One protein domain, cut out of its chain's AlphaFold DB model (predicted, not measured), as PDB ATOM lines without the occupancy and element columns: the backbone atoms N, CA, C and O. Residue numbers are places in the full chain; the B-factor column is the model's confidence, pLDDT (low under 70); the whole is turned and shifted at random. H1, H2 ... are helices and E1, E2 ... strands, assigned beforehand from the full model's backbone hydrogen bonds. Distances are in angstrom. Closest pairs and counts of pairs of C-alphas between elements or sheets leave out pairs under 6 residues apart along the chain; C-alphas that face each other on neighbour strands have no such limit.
ATOM      1  N   SER A   3    -137.553  25.875  88.296       89.38
ATOM      2  CA  SER A   3    -138.850  25.276  88.606       89.38
ATOM      3  C   SER A   3    -139.980  25.975  87.860       89.38
ATOM      4  O   SER A   3    -139.836  27.107  87.400       89.38
ATOM      5  N   GLU A   4    -141.138  25.330  87.810       86.44
ATOM      6  CA  GLU A   4    -142.383  26.003  87.459       86.44
ATOM      7  C   GLU A   4    -142.717  27.152  88.429       86.44
ATOM      8  O   GLU A   4    -142.216  27.211  89.558       86.44
ATOM      9  N   GLY A   5    -143.586  28.055  87.972       81.69
ATOM     10  CA  GLY A   5    -144.071  29.204  88.733       81.69
ATOM     11  C   GLY A   5    -143.733  30.542  88.079       81.69
ATOM     12  O   GLY A   5    -142.825  30.654  87.256       81.69
ATOM     13  N   ARG A   6    -144.501  31.576  88.427       78.25
ATOM     14  CA  ARG A   6    -144.264  32.950  87.974       78.25
ATOM     15  C   ARG A   6    -143.476  33.736  89.030       78.25
ATOM     16  O   ARG A   6    -143.951  33.844  90.170       78.25
ATOM     17  N   PRO A   7    -142.324  34.333  88.667       75.75
ATOM     18  CA  PRO A   7    -141.596  35.238  89.551       75.75
ATOM     19  C   PRO A   7    -142.505  36.358  90.064       75.75
ATOM     20  O   PRO A   7    -143.362  36.874  89.344       75.75
ATOM     21  N   GLY A   8    -142.360  36.725  91.333       75.19
ATOM     22  CA  GLY A   8    -143.189  37.741  91.977       75.19
ATOM     23  C   GLY A   8    -144.576  37.276  92.442       75.19
ATOM     24  O   GLY A   8    -145.196  37.997  93.228       75.19
ATOM     25  N   SER A   9    -145.071  36.094  92.047       79.12
ATOM     26  CA  SER A   9    -146.359  35.562  92.537       79.12
ATOM     27  C   SER A   9    -146.265  34.179  93.173       79.12
ATOM     28  O   SER A   9    -146.783  34.006  94.279       79.12
ATOM     29  N   ASP A  10    -145.560  33.239  92.548       85.50
ATOM     30  CA  ASP A  10    -145.468  31.838  92.984       85.50
ATOM     31  C   ASP A  10    -144.102  31.548  93.594       85.50
ATOM     32  O   ASP A  10    -143.179  32.338  93.428       85.50
ATOM     33  N   ASN A  11    -143.934  30.449  94.331       89.50
ATOM     34  CA  ASN A  11    -142.594  30.086  94.796       89.50
ATOM     35  C   ASN A  11    -141.785  29.552  93.617       89.50
ATOM     36  O   ASN A  11    -142.206  28.586  92.989       89.50
ATOM     37  N   VAL A  12    -140.646  30.177  93.332       89.25
ATOM     38  CA  VAL A  12    -139.797  29.819  92.193       89.25
ATOM     39  C   VAL A  12    -138.418  29.442  92.704       89.25
ATOM     40  O   VAL A  12    -137.846  30.109  93.570       89.25
ATOM     41  N   PHE A  13    -137.876  28.366  92.156       91.12
ATOM     42  CA  PHE A  13    -136.584  27.822  92.523       91.12
ATOM     43  C   PHE A  13    -135.673  27.800  91.305       91.12
ATOM     44  O   PHE A  13    -136.057  27.360  90.222       91.12
ATOM     45  N   THR A  14    -134.435  28.246  91.480       89.56
ATOM     46  CA  THR A  14    -133.425  28.182  90.425       89.56
ATOM     47  C   THR A  14    -132.126  27.632  90.983       89.56
ATOM     48  O   THR A  14    -131.713  27.974  92.088       89.56
ATOM     49  N   LEU A  15    -131.479  26.763  90.214       89.19
ATOM     50  CA  LEU A  15    -130.144  26.262  90.509       89.19
ATOM     51  C   LEU A  15    -129.265  26.501  89.291       89.19
ATOM     52  O   LEU A  15    -129.478  25.896  88.235       89.19
ATOM     53  N   ARG A  16    -128.284  27.384  89.443       85.12
ATOM     54  CA  ARG A  16    -127.332  27.742  88.394       85.12
ATOM     55  C   ARG A  16    -125.952  27.862  89.003       85.12
ATOM     56  O   ARG A  16    -125.801  28.515  90.028       85.12
ATOM     57  N   ASP A  17    -124.956  27.230  88.389       83.19
ATOM     58  CA  ASP A  17    -123.559  27.342  88.813       83.19
ATOM     59  C   ASP A  17    -123.371  27.115  90.326       83.19
ATOM     60  O   ASP A  17    -122.642  27.826  91.015       83.19
ATOM     61  N   GLY A  18    -124.065  26.109  90.867       87.62
ATOM     62  CA  GLY A  18    -124.026  25.774  92.292       87.62
ATOM     63  C   GLY A  18    -124.670  26.807  93.223       87.62
ATOM     64  O   GLY A  18    -124.589  26.646  94.435       87.62
ATOM     65  N   ILE A  19    -125.317  27.846  92.698       91.56
ATOM     66  CA  ILE A  19    -126.105  28.812  93.460       91.56
ATOM     67  C   ILE A  19    -127.574  28.411  93.367       91.56
ATOM     68  O   ILE A  19    -128.168  28.412  92.289       91.56
ATOM     69  N   LEU A  20    -128.146  28.066  94.516       93.38
ATOM     70  CA  LEU A  20    -129.564  27.804  94.698       93.38
ATOM     71  C   LEU A  20    -130.249  29.105  95.124       93.38
ATOM     72  O   LEU A  20    -130.006  29.591  96.231       93.38
ATOM     73  N   LYS A  21    -131.100  29.665  94.261       92.56
ATOM     74  CA  LYS A  21    -131.962  30.802  94.600       92.56
ATOM     75  C   LYS A  21    -133.394  30.308  94.811       92.56
ATOM     76  O   LYS A  21    -133.935  29.598  93.963       92.56
ATOM     77  N   LEU A  22    -133.999  30.683  95.934       92.38
ATOM     78  CA  LEU A  22    -135.386  30.385  96.284       92.38
ATOM     79  C   LEU A  22    -136.128  31.710  96.443       92.38
ATOM     80  O   LEU A  22    -135.800  32.506  97.325       92.38
ATOM     81  N   GLU A  23    -137.131  31.940  95.612       91.06
ATOM     82  CA  GLU A  23    -138.057  33.049  95.774       91.06
ATOM     83  C   GLU A  23    -139.306  32.531  96.484       91.06
ATOM     84  O   GLU A  23    -140.065  31.743  95.926       91.06
ATOM     85  N   LEU A  24    -139.502  32.952  97.730       91.56
ATOM     86  CA  LEU A  24    -140.515  32.403  98.624       91.56
ATOM     87  C   LEU A  24    -141.508  33.480  99.063       91.56
ATOM     88  O   LEU A  24    -141.137  34.624  99.336       91.56
ATOM     89  N   GLY A  25    -142.775  33.096  99.207       90.44
ATOM     90  CA  GLY A  25    -143.746  33.899  99.949       90.44
ATOM     91  C   GLY A  25    -143.395  33.973 101.439       90.44
ATOM     92  O   GLY A  25    -142.798  33.043 101.985       90.44
ATOM     93  N   LYS A  26    -143.801  35.060 102.108       90.12
ATOM     94  CA  LYS A  26    -143.534  35.313 103.538       90.12
ATOM     95  C   LYS A  26    -143.759  34.106 104.453       90.12
ATOM     96  O   LYS A  26    -142.849  33.714 105.173       90.12
ATOM     97  N   GLU A  27    -144.944  33.501 104.396       90.94
ATOM     98  CA  GLU A  27    -145.316  32.391 105.285       90.94
ATOM     99  C   GLU A  27    -144.369  31.190 105.134       90.94
ATOM    100  O   GLU A  27    -143.888  30.623 106.114       90.94
ATOM    101  N   ILE A  28    -144.061  30.817 103.891       92.25
ATOM    102  CA  ILE A  28    -143.178  29.686 103.601       92.25
ATOM    103  C   ILE A  28    -141.749  30.034 104.008       92.25
ATOM    104  O   ILE A  28    -141.088  29.223 104.650       92.25
ATOM    105  N   PHE A  29    -141.284  31.247 103.706       93.81
ATOM    106  CA  PHE A  29    -139.964  31.721 104.110       93.81
ATOM    107  C   PHE A  29    -139.762  31.630 105.631       93.81
ATOM    108  O   PHE A  29    -138.805  30.995 106.079       93.81
ATOM    109  N   GLU A  30    -140.688  32.173 106.423       92.69
ATOM    110  CA  GLU A  30    -140.620  32.144 107.891       92.69
ATOM    111  C   GLU A  30    -140.582  30.706 108.429       92.69
ATOM    112  O   GLU A  30    -139.789  30.394 109.320       92.69
ATOM    113  N   ARG A  31    -141.361  29.797 107.828       93.50
ATOM    114  CA  ARG A  31    -141.380  28.372 108.193       93.50
ATOM    115  C   ARG A  31    -140.103  27.629 107.813       93.50
ATOM    116  O   ARG A  31    -139.672  26.760 108.567       93.50
ATOM    117  N   THR A  32    -139.487  27.944 106.669       93.00
ATOM    118  CA  THR A  32    -138.204  27.326 106.278       93.00
ATOM    119  C   THR A  32    -137.081  27.695 107.241       93.00
ATOM    120  O   THR A  32    -136.103  26.956 107.370       93.00
ATOM    121  N   GLY A  33    -137.200  28.857 107.894       90.56
ATOM    122  CA  GLY A  33    -136.157  29.412 108.734       90.56
ATOM    123  C   GLY A  33    -134.856  29.633 107.969       90.56
ATOM    124  O   GLY A  33    -133.803  29.560 108.582       90.56
ATOM    125  N   LEU A  34    -134.859  29.828 106.653       92.38
ATOM    126  CA  LEU A  34    -133.634  30.126 105.907       92.38
ATOM    127  C   LEU A  34    -133.297  31.622 105.995       92.38
ATOM    128  O   LEU A  34    -134.152  32.455 106.284       92.38
ATOM    129  N   THR A  35    -132.035  31.977 105.759       91.38
ATOM    130  CA  THR A  35    -131.616  33.386 105.725       91.38
ATOM    131  C   THR A  35    -131.832  33.944 104.323       91.38
ATOM    132  O   THR A  35    -131.207  33.477 103.375       91.38
ATOM    133  N   GLY A  36    -132.689  34.954 104.189       89.81
ATOM    134  CA  GLY A  36    -133.006  35.598 102.914       89.81
ATOM    135  C   GLY A  36    -133.178  37.107 103.045       89.81
ATOM    136  O   GLY A  36    -133.221  37.652 104.148       89.81
ATOM    137  N   LYS A  37    -133.262  37.788 101.903       91.25
ATOM    138  CA  LYS A  37    -133.503  39.231 101.801       91.25
ATOM    139  C   LYS A  37    -134.935  39.477 101.317       91.25
ATOM    140  O   LYS A  37    -135.390  38.753 100.434       91.25
ATOM    141  N   PRO A  38    -135.652  40.485 101.836       87.44
ATOM    142  CA  PRO A  38    -136.957  40.845 101.294       87.44
ATOM    143  C   PRO A  38    -136.809  41.399  99.870       87.44
ATOM    144  O   PRO A  38    -135.942  42.235  99.602       87.44
ATOM    145  N   VAL A  39    -137.672  40.950  98.961       82.06
ATOM    146  CA  VAL A  39    -137.771  41.471  97.594       82.06
ATOM    147  C   VAL A  39    -138.638  42.723  97.634       82.06
ATOM    148  O   VAL A  39    -139.795  42.685  98.059       82.06
ATOM    149  N   ARG A  40    -138.079  43.861  97.212       70.25
ATOM    150  CA  ARG A  40    -138.820  45.125  97.167       70.25
ATOM    151  C   ARG A  40    -139.847  45.059  96.045       70.25
ATOM    152  O   ARG A  40    -139.491  45.161  94.877       70.25
ATOM    153  N   SER A  41    -141.122  44.934  96.396       62.88
ATOM    154  CA  SER A  41    -142.186  45.141  95.421       62.88
ATOM    155  C   SER A  41    -142.361  46.644  95.216       62.88
ATOM    156  O   SER A  41    -142.740  47.349  96.148       62.88
ATOM    157  N   GLY A  42    -142.004  47.155  94.038       59.19
ATOM    158  CA  GLY A  42    -141.992  48.588  93.723       59.19
ATOM    159  C   GLY A  42    -143.370  49.257  93.820       59.19
ATOM    160  O   GLY A  42    -144.038  49.447  92.811       59.19
ATOM    161  N   GLY A  43    -143.810  49.602  95.034       53.88
ATOM    162  CA  GLY A  43    -144.977  50.449  95.314       53.88
ATOM    163  C   GLY A  43    -146.356  49.851  95.003       53.88
ATOM    164  O   GLY A  43    -147.362  50.547  95.120       53.88
ATOM    165  N   ARG A  44    -146.451  48.573  94.614       60.28
ATOM    166  CA  ARG A  44    -147.739  47.942  94.286       60.28
ATOM    167  C   ARG A  44    -148.551  47.696  95.562       60.28
ATOM    168  O   ARG A  44    -148.211  46.832  96.363       60.28
ATOM    169  N   LYS A  45    -149.670  48.420  95.706       51.59
ATOM    170  CA  LYS A  45    -150.578  48.447  96.878       51.59
ATOM    171  C   LYS A  45    -151.104  47.072  97.346       51.59
ATOM    172  O   LYS A  45    -151.589  46.964  98.466       51.59
ATOM    173  N   HIS A  46    -150.993  46.029  96.517       58.94
ATOM    174  CA  HIS A  46    -151.448  44.661  96.813       58.94
ATOM    175  C   HIS A  46    -150.383  43.580  96.572       58.94
ATOM    176  O   HIS A  46    -150.718  42.404  96.421       58.94
ATOM    177  N   ALA A  47    -149.103  43.943  96.493       63.69
ATOM    178  CA  ALA A  47    -148.067  42.937  96.329       63.69
ATOM    179  C   ALA A  47    -147.866  42.138  97.620       63.69
ATOM    180  O   ALA A  47    -147.640  42.703  98.688       63.69
ATOM    181  N   LYS A  48    -147.931  40.809  97.506       70.25
ATOM    182  CA  LYS A  48    -147.553  39.906  98.596       70.25
ATOM    183  C   LYS A  48    -146.076  40.131  98.930       70.25
ATOM    184  O   LYS A  48    -145.262  40.279  98.022       70.25
ATOM    185  N   GLU A  49    -145.736  40.151 100.216       83.19
ATOM    186  CA  GLU A  49    -144.341  40.207 100.663       83.19
ATOM    187  C   GLU A  49    -143.611  38.921 100.262       83.19
ATOM    188  O   GLU A  49    -144.109  37.807 100.480       83.19
ATOM    189  N   ARG A  50    -142.429  39.079  99.662       86.50
ATOM    190  CA  ARG A  50    -141.624  37.977  99.127       86.50
ATOM    191  C   ARG A  50    -140.187  38.090  99.588       86.50
ATOM    192  O   ARG A  50    -139.686  39.188  99.829       86.50
ATOM    193  N   TYR A  51    -139.531  36.947  99.694       90.38
ATOM    194  CA  TYR A  51    -138.169  36.820 100.187       90.38
ATOM    195  C   TYR A  51    -137.334  36.024  99.196       90.38
ATOM    196  O   TYR A  51    -137.760  34.984  98.701       90.38
ATOM    197  N   LEU A  52    -136.132  36.519  98.933       90.81
ATOM    198  CA  LEU A  52    -135.127  35.864  98.119       90.81
ATOM    199  C   LEU A  52    -134.078  35.238  99.037       90.81
ATOM    200  O   LEU A  52    -133.388  35.933  99.786       90.81
ATOM    201  N   VAL A  53    -133.963  33.920  98.972       93.25
ATOM    202  CA  VAL A  53    -132.941  33.135  99.664       93.25
ATOM    203  C   VAL A  53    -131.908  32.711  98.631       93.25
ATOM    204  O   VAL A  53    -132.248  32.004  97.689       93.25
ATOM    205  N   GLU A  54    -130.653  33.114  98.804       94.12
ATOM    206  CA  GLU A  54    -129.552  32.713  97.920       94.12
ATOM    207  C   GLU A  54    -128.534  31.889  98.703       94.12
ATOM    208  O   GLU A  54    -127.980  32.344  99.706       94.12
ATOM    209  N   ILE A  55    -128.289  30.663  98.246       93.56
ATOM    210  CA  ILE A  55    -127.391  29.717  98.905       93.56
ATOM    211  C   ILE A  55    -126.381  29.215  97.884       93.56
ATOM    212  O   ILE A  55    -126.734  28.581  96.895       93.56
ATOM    213  N   ASN A  56    -125.100  29.453  98.151       93.62
ATOM    214  CA  ASN A  56    -124.024  28.880  97.357       93.62
ATOM    215  C   ASN A  56    -123.681  27.475  97.881       93.62
ATOM    216  O   ASN A  56    -123.033  27.329  98.919       93.62
ATOM    217  N   LEU A  57    -124.105  26.447  97.146       92.19
ATOM    218  CA  LEU A  57    -123.886  25.032  97.454       92.19
ATOM    219  C   LEU A  57    -122.423  24.595  97.287       92.19
ATOM    220  O   LEU A  57    -122.056  23.521  97.750       92.19
ATOM    221  N   ARG A  58    -121.566  25.417  96.665       91.12
ATOM    222  CA  ARG A  58    -120.126  25.136  96.508       91.12
ATOM    223  C   ARG A  58    -119.314  25.482  97.760       91.12
ATOM    224  O   ARG A  58    -118.118  25.206  97.812       91.12
ATOM    225  N   LEU A  59    -119.929  26.112  98.764       91.44
ATOM    226  CA  LEU A  59    -119.237  26.479  99.996       91.44
ATOM    227  C   LEU A  59    -118.950  25.244 100.869       91.44
ATOM    228  O   LEU A  59    -119.813  24.375 100.997       91.44
ATOM    229  N   PRO A  60    -117.813  25.195 101.592       88.88
ATOM    230  CA  PRO A  60    -117.499  24.088 102.506       88.88
ATOM    231  C   PRO A  60    -118.535  23.868 103.624       88.88
ATOM    232  O   PRO A  60    -118.610  22.791 104.214       88.88
ATOM    233  N   SER A  61    -119.334  24.891 103.944       86.81
ATOM    234  CA  SER A  61    -120.441  24.826 104.910       86.81
ATOM    235  C   SER A  61    -121.689  24.111 104.379       86.81
ATOM    236  O   SER A  61    -122.575  23.793 105.176       86.81
ATOM    237  N   MET A  62    -121.746  23.851 103.069       90.44
ATOM    238  CA  MET A  62    -122.834  23.167 102.361       90.44
ATOM    239  C   MET A  62    -122.488  21.710 102.023       90.44
ATOM    240  O   MET A  62    -123.105  21.099 101.159       90.44
ATOM    241  N   LEU A  63    -121.510  21.138 102.730       89.31
ATOM    242  CA  LEU A  63    -121.218  19.709 102.696       89.31
ATOM    243  C   LEU A  63    -122.113  18.946 103.682       89.31
ATOM    244  O   LEU A  63    -122.479  19.462 104.741       89.31
ATOM    245  N   HIS A  64    -122.399  17.687 103.356       88.00
ATOM    246  CA  HIS A  64    -123.144  16.764 104.212       88.00
ATOM    247  C   HIS A  64    -122.566  16.720 105.640       88.00
ATOM    248  O   HIS A  64    -121.347  16.724 105.831       88.00
ATOM    249  N   GLY A  65    -123.438  16.719 106.655       88.44
ATOM    250  CA  GLY A  65    -123.047  16.731 108.069       88.44
ATOM    251  C   GLY A  65    -122.688  18.109 108.639       88.44
ATOM    252  O   GLY A  65    -122.444  18.237 109.841       88.44
ATOM    253  N   LYS A  66    -122.662  19.177 107.828       93.38
ATOM    254  CA  LYS A  66    -122.524  20.555 108.327       93.38
ATOM    255  C   LYS A  66    -123.891  21.150 108.645       93.38
ATOM    256  O   LYS A  66    -124.842  20.990 107.892       93.38
ATOM    257  N   LYS A  67    -123.966  21.946 109.720       90.88
ATOM    258  CA  LYS A  67    -125.217  22.586 110.180       90.88
ATOM    259  C   LYS A  67    -125.941  23.384 109.087       90.88
ATOM    260  O   LYS A  67    -127.165  23.403 109.073       90.88
ATOM    261  N   GLY A  68    -125.192  24.050 108.201       87.38
ATOM    262  CA  GLY A  68    -125.760  24.811 107.083       87.38
ATOM    263  C   GLY A  68    -126.504  23.911 106.099       87.38
ATOM    264  O   GLY A  68    -127.677  24.151 105.820       87.38
ATOM    265  N   PHE A  69    -125.848  22.838 105.652       93.31
ATOM    266  CA  PHE A  69    -126.447  21.842 104.770       93.31
ATOM    267  C   PHE A  69    -127.619  21.098 105.425       93.31
ATOM    268  O   PHE A  69    -128.679  20.979 104.823       93.31
ATOM    269  N   GLU A  70    -127.483  20.672 106.684       93.69
ATOM    270  CA  GLU A  70    -128.563  19.973 107.399       93.69
ATOM    271  C   GLU A  70    -129.819  20.844 107.553       93.69
ATOM    272  O   GLU A  70    -130.939  20.352 107.425       93.69
ATOM    273  N   ARG A  71    -129.659  22.160 107.764       92.19
ATOM    274  CA  ARG A  71    -130.787  23.105 107.797       92.19
ATOM    275  C   ARG A  71    -131.493  23.191 106.445       92.19
ATOM    276  O   ARG A  71    -132.720  23.243 106.406       92.19
ATOM    277  N   LEU A  72    -130.732  23.181 105.351       93.62
ATOM    278  CA  LEU A  72    -131.285  23.166 103.999       93.62
ATOM    279  C   LEU A  72    -132.070  21.874 103.741       93.62
ATOM    280  O   LEU A  72    -133.225  21.926 103.328       93.62
ATOM    281  N   VAL A  73    -131.478  20.721 104.061       93.69
ATOM    282  CA  VAL A  73    -132.134  19.411 103.942       93.69
ATOM    283  C   VAL A  73    -133.410  19.358 104.783       93.69
ATOM    284  O   VAL A  73    -134.438  18.874 104.312       93.69
ATOM    285  N   TRP A  74    -133.381  19.887 106.009       95.19
ATOM    286  CA  TRP A  74    -134.568  19.966 106.859       95.19
ATOM    287  C   TRP A  74    -135.678  20.802 106.212       95.19
ATOM    288  O   TRP A  74    -136.827  20.357 106.194       95.19
ATOM    289  N   ALA A  75    -135.346  21.962 105.634       94.94
ATOM    290  CA  ALA A  75    -136.319  22.824 104.966       94.94
ATOM    291  C   ALA A  75    -137.002  22.105 103.789       94.94
ATOM    292  O   ALA A  75    -138.227  22.143 103.692       94.94
ATOM    293  N   PHE A  76    -136.243  21.383 102.957       93.44
ATOM    294  CA  PHE A  76    -136.788  20.606 101.833       93.44
ATOM    295  C   PHE A  76    -137.564  19.349 102.247       93.44
ATOM    296  O   PHE A  76    -138.452  18.911 101.524       93.44
ATOM    297  N   LYS A  77    -137.298  18.784 103.428       93.81
ATOM    298  CA  LYS A  77    -138.058  17.631 103.943       93.81
ATOM    299  C   LYS A  77    -139.359  18.015 104.646       93.81
ATOM    300  O   LYS A  77    -140.323  17.260 104.580       93.81
ATOM    301  N   ASN A  78    -139.385  19.150 105.346       95.12
ATOM    302  CA  ASN A  78    -140.479  19.490 106.265       95.12
ATOM    303  C   ASN A  78    -141.370  20.635 105.773       95.12
ATOM    304  O   ASN A  78    -142.528  20.712 106.175       95.12
ATOM    305  N   VAL A  79    -140.835  21.544 104.954       94.50
ATOM    306  CA  VAL A  79    -141.547  22.762 104.538       94.50
ATOM    307  C   VAL A  79    -141.722  22.809 103.025       94.50
ATOM    308  O   VAL A  79    -142.841  22.947 102.550       94.50
ATOM    309  N   LEU A  80    -140.636  22.663 102.265       92.12
ATOM    310  CA  LEU A  80    -140.643  22.642 100.798       92.12
ATOM    311  C   LEU A  80    -140.789  21.201 100.285       92.12
ATOM    312  O   LEU A  80    -139.990  20.735  99.482       92.12
ATOM    313  N   ASN A  81    -141.784  20.483 100.803       91.12
ATOM    314  CA  ASN A  81    -141.992  19.052 100.560       91.12
ATOM    315  C   ASN A  81    -142.975  18.755  99.413       91.12
ATOM    316  O   ASN A  81    -143.378  17.608  99.223       91.12
ATOM    317  N   HIS A  82    -143.370  19.779  98.658       87.50
ATOM    318  CA  HIS A  82    -144.228  19.635  97.490       87.50
ATOM    319  C   HIS A  82    -143.396  19.358  96.237       87.50
ATOM    320  O   HIS A  82    -142.335  19.949  96.031       87.50
ATOM    321  N   THR A  83    -143.901  18.468  95.388       85.25
ATOM    322  CA  THR A  83    -143.324  18.199  94.071       85.25
ATOM    323  C   THR A  83    -143.546  19.392  93.154       85.25
ATOM    324  O   THR A  83    -144.662  19.904  93.087       85.25
ATOM    325  N   VAL A  84    -142.506  19.790  92.428       87.56
ATOM    326  CA  VAL A  84    -142.576  20.839  91.407       87.56
ATOM    327  C   VAL A  84    -141.954  20.339  90.113       87.56
ATOM    328  O   VAL A  84    -140.995  19.562  90.143       87.56
ATOM    329  N   ALA A  85    -142.492  20.786  88.984       87.69
ATOM    330  CA  ALA A  85    -141.884  20.544  87.685       87.69
ATOM    331  C   ALA A  85    -140.605  21.382  87.527       87.69
ATOM    332  O   ALA A  85    -140.548  22.536  87.954       87.69
ATOM    333  N   TRP A  86    -139.583  20.803  86.897       85.62
ATOM    334  CA  TRP A  86    -138.298  21.457  86.651       85.62
ATOM    335  C   TRP A  86    -137.940  21.409  85.172       85.62
ATOM    336  O   TRP A  86    -138.001  20.351  84.550       85.62
ATOM    337  N   LEU A  87    -137.464  22.532  84.643       85.94
ATOM    338  CA  LEU A  87    -136.653  22.540  83.435       85.94
ATOM    339  C   LEU A  87    -135.188  22.343  83.825       85.94
ATOM    340  O   LEU A  87    -134.623  23.059  84.667       85.94
ATOM    341  N   PHE A  88    -134.579  21.345  83.203       82.50
ATOM    342  CA  PHE A  88    -133.210  20.922  83.442       82.50
ATOM    343  C   PHE A  88    -132.422  20.994  82.134       82.50
ATOM    344  O   PHE A  88    -132.927  20.639  81.075       82.50
TER     345      PHE A  88
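This is residues 3 to 88 of the 319 residues of an uncharacterized protein of Aspergillus oryzae (strain ATCC 42149 / RIB 40) (UniProt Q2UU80). A strongly twisted four-stranded sheet has H1 over one face, while H2 lies off the sheet. The 86 printed residues, under half in named elements, run E1, E2, H1, E3, E4, H2; sheet order E1 E2 E4 E3 is antiparallel, the class mixed. The whole is compact, radius of gyration of the C-alphas 13.3 A, spanning 43 by 26 by 24 A.

Find C-alpha 12 at (-139.797, 29.819, 92.193), where E1 runs to 16. Next come E2, 19 to 25, 19.5 A; H1, 26 to 32; E3, 37 to 39; E4, 50 to 56, 19.9 A; H2, 67 to 78, 16.1 A, ending at (-140.479, 19.490, 106.265).

Look within hydrogen-bond range at N 14 and O 21, 2.9 A, in hairpin E1 and E2; N 22 and O 53, 2.8 A, between E2 and E4; N 39 and O 50, 2.8 A, in hairpin E3 and E4. H1 is on the sheet, height 8.5 A. E2, H1, E3 form a split strand-helix-strand unit, E4 between its same-way strands, crossover right-handed. H1 and H2 are close but not clearly touching; closest C-alphas Thr 32 and Ala 75, 5.1 A. Both helices have every O i to N i+4 pair in range.

The farthest C-alphas, Lys 45 and Gly 65, are 43.5 A apart. The printed part has no cut and no long link; pLDDT is under 70 at residues 41 to 47.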